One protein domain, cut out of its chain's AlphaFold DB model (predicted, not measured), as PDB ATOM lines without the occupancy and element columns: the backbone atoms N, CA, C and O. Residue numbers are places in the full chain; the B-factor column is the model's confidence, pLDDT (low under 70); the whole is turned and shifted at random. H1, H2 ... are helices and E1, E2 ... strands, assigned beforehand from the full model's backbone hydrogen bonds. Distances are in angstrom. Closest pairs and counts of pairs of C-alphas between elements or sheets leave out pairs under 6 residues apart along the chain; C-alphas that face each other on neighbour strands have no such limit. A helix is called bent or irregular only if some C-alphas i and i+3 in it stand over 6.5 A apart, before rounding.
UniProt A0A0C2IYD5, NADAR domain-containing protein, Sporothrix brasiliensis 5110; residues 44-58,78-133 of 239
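AT A GLANCE: This is residues 44 to 58 and 78 to 133 of the 239 residues of the protein "NADAR domain-containing protein" of Sporothrix brasiliensis 5110 (UniProt A0A0C2IYD5). What does the model look like at first sight? Three helices, H2, H3 and H4, lie side by side as a small bundle with their centres in a triangle; the little sheet of E1 and E2 lies on the side of H2 away from H4, and the short H1 and H5 sit toward the end of the bundle where H2 ends. What is it made of? The 71 printed residues hold five named helices and two named strands in the order E1 H1 E2 H2 H3 H4 H5; the sheet, order E1 - E2, is antiparallel and the class is mostly helix. How is the whole shaped? It is compact and rounded, with a radius of gyration of the C-alphas of 11.3 A and spans of 29 by 25 by 19 A.

HOW THE PARTS SIT: How is the sheet paired? E1, residues 44 to 47, and E2, residues 79 to 82, are antiparallel at 144 degrees between their directions. N 46 and O 80 are 3.0 A apart and N 82 and O 44 2.9 A, both within hydrogen-bond range. Which helix is the hub? It is H2, residues 85 to 96; its closest C-alpha to E2 is that of Tyr 88, 6.0 A from Phe 82. H2 and H3, residues 100 to 108, form a helical hairpin and touch, closest at the C-alphas of Tyr 91 and Cys 103, 5.2 A, with a shallow tilt of 12 degrees, opposite ways. How does H4, residues 112 to 120, stand? It touches H2, closest at the C-alphas of Met 90 and Ala 119, 5.7 A, with a shallow tilt of 19 degrees, the same way. It forms a helical hairpin with H3, closest at the C-alphas of Ile 106 and Cys 115, 5.0 A, with a shallow tilt of 11 degrees, opposite ways. Where are the short helices? H1, residues 54 to 58, only just touches H2, by residues 92 to 96 of H2 alone, with 3 pairs of C-alphas within 8 A, the closest those of Leu 58 and Cys 96, 6.6 A. H5, residues 127 to 133, is near H1, is close to but not clearly touching H2, and is apart from H3 and H4. Every O i to N i+4 pair is within hydrogen-bond range in H1, H2, H3 and H4, and 2 of 3 are in H5.

IN THESE COORDINATES: Where does the first strand begin? E1 begins at C-alpha 44, (217.342, 183.932, 203.574), and is 10.4 A long; E2 is 9.7 A long. How long are the helices? H2 is 16.5 A from C-alpha 85 to C-alpha 96, at (205.233, 196.643, 214.369); H3 is 12.4 A, H4 12.8 A and H1 5.4 A. Where does the last helix end? H5 is 12.3 A long, ends at C-alpha 133, (194.266, 192.593, 208.756), and is irregular, with C-alphas 130 and 133 8.6 A apart.

THE WHOLE: How far does it reach? The two C-alphas farthest apart are those of Thr 110 and Asn 133, 30.2 A. Is there a cut? Residues 59 to 77 are not printed, and C-alphas 58 and 78 are 18.1 A apart across the cut; of the links that are printed whole, none is long. Where is confidence low? The mean pLDDT of the printed part is 91.1, and residues 52 to 58 are under 70.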
ATOM      1  N   PHE A  44     217.830 183.150 204.698       96.62
ATOM      2  CA  PHE A  44     217.342 183.932 203.574       96.62
ATOM      3  C   PHE A  44     217.503 185.420 203.851       96.62
ATOM      4  O   PHE A  44     217.475 185.871 204.997       96.62
ATOM      5  N   SER A  45     217.626 186.170 202.766       95.56
ATOM      6  CA  SER A  45     217.685 187.621 202.777       95.56
ATOM      7  C   SER A  45     216.314 188.201 202.453       95.56
ATOM      8  O   SER A  45     215.627 187.722 201.544       95.56
ATOM      9  N   ALA A  46     215.919 189.234 203.188       93.19
ATOM     10  CA  ALA A  46     214.714 190.001 202.907       93.19
ATOM     11  C   ALA A  46     214.982 191.502 203.108       93.19
ATOM     12  O   ALA A  46     215.751 191.854 204.011       93.19
ATOM     13  N   PRO A  47     214.367 192.389 202.304       91.25
ATOM     14  CA  PRO A  47     214.352 193.820 202.594       91.25
ATOM     15  C   PRO A  47     213.842 194.062 204.014       91.25
ATOM     16  O   PRO A  47     212.893 193.396 204.429       91.25
ATOM     17  N   ASP A  48     214.446 194.996 204.752       90.88
ATOM     18  CA  ASP A  48     214.107 195.266 206.150       90.88
ATOM     19  C   ASP A  48     212.596 195.499 206.300       90.88
ATOM     20  O   ASP A  48     212.086 196.525 205.837       90.88
ATOM     21  N   PRO A  49     211.864 194.590 206.971       86.69
ATOM     22  CA  PRO A  49     210.417 194.709 207.110       86.69
ATOM     23  C   PRO A  49     209.965 195.994 207.810       86.69
ATOM     24  O   PRO A  49     208.844 196.450 207.583       86.69
ATOM     25  N   ALA A  50     210.823 196.605 208.635       83.56
ATOM     26  CA  ALA A  50     210.529 197.880 209.285       83.56
ATOM     27  C   ALA A  50     210.490 199.063 208.297       83.56
ATOM     28  O   ALA A  50     209.857 200.074 208.589       83.56
ATOM     29  N   ILE A  51     211.137 198.928 207.133       78.56
ATOM     30  CA  ILE A  51     211.251 199.961 206.093       78.56
ATOM     31  C   ILE A  51     210.432 199.562 204.859       78.56
ATOM     32  O   ILE A  51     209.537 200.288 204.436       78.56
ATOM     33  N   ALA A  52     210.710 198.382 204.306       66.44
ATOM     34  CA  ALA A  52     210.158 197.881 203.052       66.44
ATOM     35  C   ALA A  52     208.686 197.480 203.146       66.44
ATOM     36  O   ALA A  52     207.907 197.686 202.220       66.44
ATOM     37  N   CYS A  53     208.303 196.912 204.285       61.53
ATOM     38  CA  CYS A  53     206.958 196.401 204.505       61.53
ATOM     39  C   CYS A  53     206.101 197.368 205.322       61.53
ATOM     40  O   CYS A  53     204.973 197.024 205.657       61.53
ATOM     41  N   ALA A  54     206.595 198.574 205.631       57.81
ATOM     42  CA  ALA A  54     205.913 199.544 206.483       57.81
ATOM     43  C   ALA A  54     204.477 199.827 206.012       57.81
ATOM     44  O   ALA A  54     203.572 199.891 206.839       57.81
ATOM     45  N   SER A  55     204.237 199.895 204.697       51.19
ATOM     46  CA  SER A  55     202.894 200.099 204.147       51.19
ATOM     47  C   SER A  55     201.941 198.977 204.558       51.19
ATOM     48  O   SER A  55     200.922 199.259 205.166       51.19
ATOM     49  N   TRP A  56     202.261 197.699 204.350       60.59
ATOM     50  CA  TRP A  56     201.328 196.609 204.652       60.59
ATOM     51  C   TRP A  56     201.435 196.005 206.058       60.59
ATOM     52  O   TRP A  56     200.451 195.443 206.555       60.59
ATOM     53  N   LEU A  57     202.600 196.114 206.695       59.78
ATOM     54  CA  LEU A  57     202.848 195.755 208.089       59.78
ATOM     55  C   LEU A  57     202.165 196.765 209.023       59.78
ATOM     56  O   LEU A  57     201.637 196.357 210.058       59.78
ATOM     57  N   LEU A  58     202.100 198.052 208.658       60.22
ATOM     58  CA  LEU A  58     201.504 199.108 209.487       60.22
ATOM     59  C   LEU A  58     200.116 199.584 209.006       60.22
ATOM     60  O   LEU A  58     199.401 200.186 209.809       60.22
ATOM     61  N   PRO A  78     217.433 198.473 203.106       88.56
ATOM     62  CA  PRO A  78     218.553 197.624 203.486       88.56
ATOM     63  C   PRO A  78     218.081 196.180 203.634       88.56
ATOM     64  O   PRO A  78     217.001 195.910 204.155       88.56
ATOM     65  N   THR A  79     218.895 195.238 203.175       92.56
ATOM     66  CA  THR A  79     218.588 193.811 203.283       92.56
ATOM     67  C   THR A  79     219.071 193.259 204.623       92.56
ATOM     68  O   THR A  79     220.193 193.535 205.044       92.56
ATOM     69  N   ILE A  80     218.236 192.450 205.277       95.69
ATOM     70  CA  ILE A  80     218.557 191.728 206.511       95.69
ATOM     71  C   ILE A  80     218.606 190.228 206.207       95.69
ATOM     72  O   ILE A  80     217.716 189.687 205.549       95.69
ATOM     73  N   GLU A  81     219.638 189.548 206.709       97.06
ATOM     74  CA  GLU A  81     219.706 188.085 206.703       97.06
ATOM     75  C   GLU A  81     218.986 187.522 207.936       97.06
ATOM     76  O   GLU A  81     219.270 187.897 209.075       97.06
ATOM     77  N   PHE A  82     218.068 186.585 207.707       97.44
ATOM     78  CA  PHE A  82     217.353 185.858 208.748       97.44
ATOM     79  C   PHE A  82     217.767 184.390 208.742       97.44
ATOM     80  O   PHE A  82     217.897 183.770 207.690       97.44
ATOM     81  N   GLN A  83     217.937 183.801 209.925       97.56
ATOM     82  CA  GLN A  83     218.385 182.415 210.082       97.56
ATOM     83  C   GLN A  83     217.277 181.384 209.828       97.56
ATOM     84  O   GLN A  83     217.555 180.239 209.462       97.56
ATOM     85  N   HIS A  84     216.026 181.774 210.073       97.25
ATOM     86  CA  HIS A  84     214.830 180.953 209.908       97.25
ATOM     87  C   HIS A  84     213.569 181.837 209.946       97.25
ATOM     88  O   HIS A  84     213.595 182.961 210.458       97.25
ATOM     89  N   SER A  85     212.431 181.319 209.473       97.44
ATOM     90  CA  SER A  85     211.178 182.091 209.390       97.44
ATOM     91  C   SER A  85     210.660 182.579 210.748       97.44
ATOM     92  O   SER A  85     210.087 183.662 210.817       97.44
ATOM     93  N   GLU A  86     210.893 181.842 211.845       97.62
ATOM     94  CA  GLU A  86     210.524 182.323 213.190       97.62
ATOM     95  C   GLU A  86     211.270 183.621 213.567       97.62
ATOM     96  O   GLU A  86     210.673 184.505 214.173       97.62
ATOM     97  N   GLN A  87     212.539 183.799 213.171       98.44
ATOM     98  CA  GLN A  87     213.303 185.012 213.484       98.44
ATOM     99  C   GLN A  87     212.720 186.215 212.739       98.44
ATOM    100  O   GLN A  87     212.464 187.247 213.356       98.44
ATOM    101  N   TYR A  88     212.430 186.045 211.442       97.75
ATOM    102  CA  TYR A  88     211.741 187.045 210.620       97.75
ATOM    103  C   TYR A  88     210.391 187.441 211.225       97.75
ATOM    104  O   TYR A  88     210.097 188.622 211.408       97.75
ATOM    105  N   TYR A  89     209.581 186.448 211.599       97.12
ATOM    106  CA  TYR A  89     208.261 186.675 212.178       97.12
ATOM    107  C   TYR A  89     208.339 187.477 213.483       97.12
ATOM    108  O   TYR A  89     207.594 188.442 213.677       97.12
ATOM    109  N   MET A  90     209.255 187.099 214.379       98.12
ATOM    110  CA  MET A  90     209.437 187.789 215.655       98.12
ATOM    111  C   MET A  90     210.009 189.197 215.466       98.12
ATOM    112  O   MET A  90     209.570 190.117 216.157       98.12
ATOM    113  N   TYR A  91     210.921 189.386 214.508       97.50
ATOM    114  CA  TYR A  91     211.435 190.703 214.133       97.50
ATOM    115  C   TYR A  91     210.305 191.621 213.658       97.50
ATOM    116  O   TYR A  91     210.128 192.705 214.207       97.50
ATOM    117  N   CYS A  92     209.467 191.158 212.725       96.00
ATOM    118  CA  CYS A  92     208.310 191.915 212.237       96.00
ATOM    119  C   CYS A  92     207.339 192.275 213.363       96.00
ATOM    120  O   CYS A  92     206.789 193.378 213.392       96.00
ATOM    121  N   LYS A  93     207.138 191.359 214.319       95.25
ATOM    122  CA  LYS A  93     206.321 191.624 215.504       95.25
ATOM    123  C   LYS A  93     206.905 192.755 216.343       95.25
ATOM    124  O   LYS A  93     206.163 193.658 216.702       95.25
ATOM    125  N   ALA A  94     208.200 192.731 216.647       96.25
ATOM    126  CA  ALA A  94     208.855 193.802 217.396       96.25
ATOM    127  C   ALA A  94     208.828 195.145 216.640       96.25
ATOM    128  O   ALA A  94     208.479 196.173 217.223       96.25
ATOM    129  N   ALA A  95     209.107 195.118 215.334       93.88
ATOM    130  CA  ALA A  95     209.084 196.288 214.461       93.88
ATOM    131  C   ALA A  95     207.695 196.947 214.400       93.88
ATOM    132  O   ALA A  95     207.593 198.168 214.477       93.88
ATOM    133  N   CYS A  96     206.617 196.152 214.367       91.75
ATOM    134  CA  CYS A  96     205.233 196.643 214.369       91.75
ATOM    135  C   CYS A  96     204.886 197.513 215.595       91.75
ATOM    136  O   CYS A  96     203.954 198.312 215.528       91.75
ATOM    137  N   PHE A  97     205.613 197.364 216.706       92.25
ATOM    138  CA  PHE A  97     205.425 198.154 217.929       92.25
ATOM    139  C   PHE A  97     206.588 199.120 218.203       92.25
ATOM    140  O   PHE A  97     206.695 199.664 219.298       92.25
ATOM    141  N   GLY A  98     207.468 199.340 217.218       91.56
ATOM    142  CA  GLY A  98     208.596 200.264 217.336       91.56
ATOM    143  C   GLY A  98     209.667 199.834 218.346       91.56
ATOM    144  O   GLY A  98     210.470 200.662 218.779       91.56
ATOM    145  N   ASP A  99     209.712 198.559 218.751       95.25
ATOM    146  CA  ASP A  99     210.659 198.084 219.764       95.25
ATOM    147  C   ASP A  99     212.009 197.685 219.146       95.25
ATOM    148  O   ASP A  99     212.371 196.507 219.082       95.25
ATOM    149  N   ALA A 100     212.785 198.685 218.716       94.69
ATOM    150  CA  ALA A 100     214.090 198.485 218.077       94.69
ATOM    151  C   ALA A 100     215.071 197.649 218.929       94.69
ATOM    152  O   ALA A 100     215.853 196.862 218.396       94.69
ATOM    153  N   ALA A 101     214.995 197.756 220.261       97.25
ATOM    154  CA  ALA A 101     215.822 196.960 221.168       97.25
ATOM    155  C   ALA A 101     215.428 195.471 221.167       97.25
ATOM    156  O   ALA A 101     216.281 194.599 221.340       97.25
ATOM    157  N   ALA A 102     214.143 195.146 220.989       97.81
ATOM    158  CA  ALA A 102     213.718 193.765 220.768       97.81
ATOM    159  C   ALA A 102     214.157 193.267 219.385       97.81
ATOM    160  O   ALA A 102     214.683 192.159 219.311       97.81
ATOM    161  N   CYS A 103     214.041 194.086 218.332       96.94
ATOM    162  CA  CYS A 103     214.536 193.747 216.993       96.94
ATOM    163  C   CYS A 103     216.021 193.345 217.015       96.94
ATOM    164  O   CYS A 103     216.365 192.258 216.555       96.94
ATOM    165  N   GLN A 104     216.888 194.163 217.623       97.56
ATOM    166  CA  GLN A 104     218.325 193.872 217.734       97.56
ATOM    167  C   GLN A 104     218.603 192.559 218.477       97.56
ATOM    168  O   GLN A 104     219.398 191.739 218.018       97.56
ATOM    169  N   ARG A 105     217.918 192.320 219.604       98.38
ATOM    170  CA  ARG A 105     218.067 191.067 220.364       98.38
ATOM    171  C   ARG A 105     217.575 189.850 219.581       98.38
ATOM    172  O   ARG A 105     218.187 188.795 219.685       98.38
ATOM    173  N   ILE A 106     216.495 189.986 218.809       98.44
ATOM    174  CA  ILE A 106     215.969 188.910 217.955       98.44
ATOM    175  C   ILE A 106     216.971 188.567 216.853       98.44
ATOM    176  O   ILE A 106     217.228 187.388 216.626       98.44
ATOM    177  N   LEU A 107     217.578 189.565 216.204       97.81
ATOM    178  CA  LEU A 107     218.603 189.329 215.181       97.81
ATOM    179  C   LEU A 107     219.867 188.673 215.759       97.81
ATOM    180  O   LEU A 107     220.457 187.812 215.112       97.81
ATOM    181  N   ALA A 108     220.241 189.017 216.995       97.69
ATOM    182  CA  ALA A 108     221.387 188.432 217.693       97.69
ATOM    183  C   ALA A 108     221.128 187.030 218.285       97.69
ATOM    184  O   ALA A 108     222.069 186.359 218.713       97.69
ATOM    185  N   ALA A 109     219.872 186.579 218.353       97.12
ATOM    186  CA  ALA A 109     219.529 185.283 218.924       97.12
ATOM    187  C   ALA A 109     219.995 184.123 218.026       97.12
ATOM    188  O   ALA A 109     219.901 184.175 216.801       97.12
ATOM    189  N   THR A 110     220.473 183.043 218.645       91.12
ATOM    190  CA  THR A 110     220.974 181.848 217.937       91.12
ATOM    191  C   THR A 110     219.958 180.710 217.885       91.12
ATOM    192  O   THR A 110     220.119 179.772 217.107       91.12
ATOM    193  N   LYS A 111     218.904 180.772 218.710       93.75
ATOM    194  CA  LYS A 111     217.837 179.768 218.767       93.75
ATOM    195  C   LYS A 111     216.482 180.398 218.467       93.75
ATOM    196  O   LYS A 111     216.162 181.490 218.940       93.75
ATOM    197  N   ALA A 112     215.631 179.639 217.781       94.56
ATOM    198  CA  ALA A 112     214.249 180.031 217.512       94.56
ATOM    199  C   ALA A 112     213.428 180.242 218.798       94.56
ATOM    200  O   ALA A 112     212.600 181.152 218.862       94.56
ATOM    201  N   SER A 113     213.693 179.453 219.849       95.00
ATOM    202  CA  SER A 113     213.072 179.634 221.169       95.00
ATOM    203  C   SER A 113     213.358 181.011 221.756       95.00
ATOM    204  O   SER A 113     212.445 181.659 222.256       95.00
ATOM    205  N   ASP A 114     214.596 181.482 221.630       97.00
ATOM    206  CA  ASP A 114     215.041 182.732 222.240       97.00
ATOM    207  C   ASP A 114     214.396 183.921 221.512       97.00
ATOM    208  O   ASP A 114     213.902 184.848 222.155       97.00
ATOM    209  N   CYS A 115     214.280 183.846 220.177       97.62
ATOM    210  CA  CYS A 115     213.507 184.807 219.381       97.62
ATOM    211  C   CYS A 115     212.064 184.916 219.894       97.62
ATOM    212  O   CYS A 115     211.540 186.016 220.086       97.62
ATOM    213  N   LYS A 116     211.420 183.768 220.136       94.75
ATOM    214  CA  LYS A 116     210.043 183.704 220.634       94.75
ATOM    215  C   LYS A 116     209.918 184.239 222.056       94.75
ATOM    216  O   LYS A 116     208.943 184.930 222.350       94.75
ATOM    217  N   ASP A 117     210.881 183.950 222.923       97.62
ATOM    218  CA  ASP A 117     210.909 184.442 224.301       97.62
ATOM    219  C   ASP A 117     211.039 185.970 224.331       97.62
ATOM    220  O   ASP A 117     210.238 186.639 224.988       97.62
ATOM    221  N   ILE A 118     211.944 186.540 223.528       98.19
ATOM    222  CA  ILE A 118     212.082 187.995 223.357       98.19
ATOM    223  C   ILE A 118     210.775 188.610 222.839       98.19
ATOM    224  O   ILE A 118     210.319 189.640 223.338       98.19
ATOM    225  N   ALA A 119     210.131 187.962 221.867       95.50
ATOM    226  CA  ALA A 119     208.899 188.445 221.260       95.50
ATOM    227  C   ALA A 119     207.672 188.421 222.192       95.50
ATOM    228  O   ALA A 119     206.648 189.046 221.886       95.50
ATOM    229  N   ARG A 120     207.734 187.697 223.322       96.81
ATOM    230  CA  ARG A 120     206.708 187.752 224.381       96.81
ATOM    231  C   ARG A 120     206.824 189.008 225.240       96.81
ATOM    232  O   ARG A 120     205.842 189.380 225.869       96.81
ATOM    233  N   THR A 121     207.983 189.662 225.239       96.88
ATOM    234  CA  THR A 121     208.264 190.864 226.037       96.88
ATOM    235  C   THR A 121     208.463 192.107 225.163       96.88
ATOM    236  O   THR A 121     209.188 193.018 225.559       96.88
ATOM    237  N   VAL A 122     207.884 192.135 223.956       97.50
ATOM    238  CA  VAL A 122     207.894 193.322 223.082       97.50
ATOM    239  C   VAL A 122     207.155 194.458 223.778       97.50
ATOM    240  O   VAL A 122     206.015 194.293 224.221       97.50
ATOM    241  N   ARG A 123     207.809 195.614 223.887       95.31
ATOM    242  CA  ARG A 123     207.221 196.807 224.499       95.31
ATOM    243  C   ARG A 123     206.073 197.331 223.646       95.31
ATOM    244  O   ARG A 123     206.145 197.323 222.425       95.31
ATOM    245  N   GLY A 124     205.005 197.774 224.309       92.69
ATOM    246  CA  GLY A 124     203.815 198.301 223.636       92.69
ATOM    247  C   GLY A 124     202.990 197.254 222.884       92.69
ATOM    248  O   GLY A 124     202.087 197.636 222.148       92.69
ATOM    249  N   PHE A 125     203.276 195.955 223.053       95.75
ATOM    250  CA  PHE A 125     202.534 194.898 222.374       95.75
ATOM    251  C   PHE A 125     201.041 194.940 222.720       95.75
ATOM    252  O   PHE A 125     200.653 194.799 223.880       95.75
ATOM    253  N   ASP A 126     200.216 195.030 221.682       94.19
ATOM    254  CA  ASP A 126     198.767 194.900 221.755       94.19
ATOM    255  C   ASP A 126     198.316 193.774 220.813       94.19
ATOM    256  O   ASP A 126     198.569 193.792 219.604       94.19
ATOM    257  N   ALA A 127     197.648 192.763 221.371       94.44
ATOM    258  CA  ALA A 127     197.228 191.585 220.619       94.44
ATOM    259  C   ALA A 127     196.153 191.898 219.569       94.44
ATOM    260  O   ALA A 127     196.157 191.287 218.498       94.44
ATOM    261  N   ALA A 128     195.248 192.839 219.853       93.06
ATOM    262  CA  ALA A 128     194.209 193.245 218.919       93.06
ATOM    263  C   ALA A 128     194.827 194.014 217.753       93.06
ATOM    264  O   ALA A 128     194.528 193.697 216.604       93.06
ATOM    265  N   VAL A 129     195.743 194.949 218.034       90.25
ATOM    266  CA  VAL A 129     196.529 195.645 217.014       90.25
ATOM    267  C   VAL A 129     197.272 194.627 216.175       90.25
ATOM    268  O   VAL A 129     197.037 194.629 214.973       90.25
ATOM    269  N   TRP A 130     198.068 193.729 216.776       93.12
ATOM    270  CA  TRP A 130     198.849 192.707 216.061       93.12
ATOM    271  C   TRP A 130     197.985 191.815 215.170       93.12
ATOM    272  O   TRP A 130     198.424 191.467 214.081       93.12
ATOM    273  N   SER A 131     196.758 191.500 215.585       91.06
ATOM    274  CA  SER A 131     195.851 190.612 214.845       91.06
ATOM    275  C   SER A 131     195.062 191.304 213.726       91.06
ATOM    276  O   SER A 131     194.402 190.615 212.951       91.06
ATOM    277  N   ARG A 132     195.113 192.640 213.602       88.81
ATOM    278  CA  ARG A 132     194.437 193.365 212.506       88.81
ATOM    279  C   ARG A 132     194.916 192.882 211.138       88.81
ATOM    280  O   ARG A 132     196.101 192.605 210.954       88.81
ATOM    281  N   ASN A 133     193.995 192.862 210.174       84.31
ATOM    282  CA  ASN A 133     194.266 192.593 208.756       84.31
ATOM    283  C   ASN A 133     195.042 191.293 208.510       84.31
ATOM    284  O   ASN A 133     195.923 191.257 207.650       84.31
TER     285      ASN A 133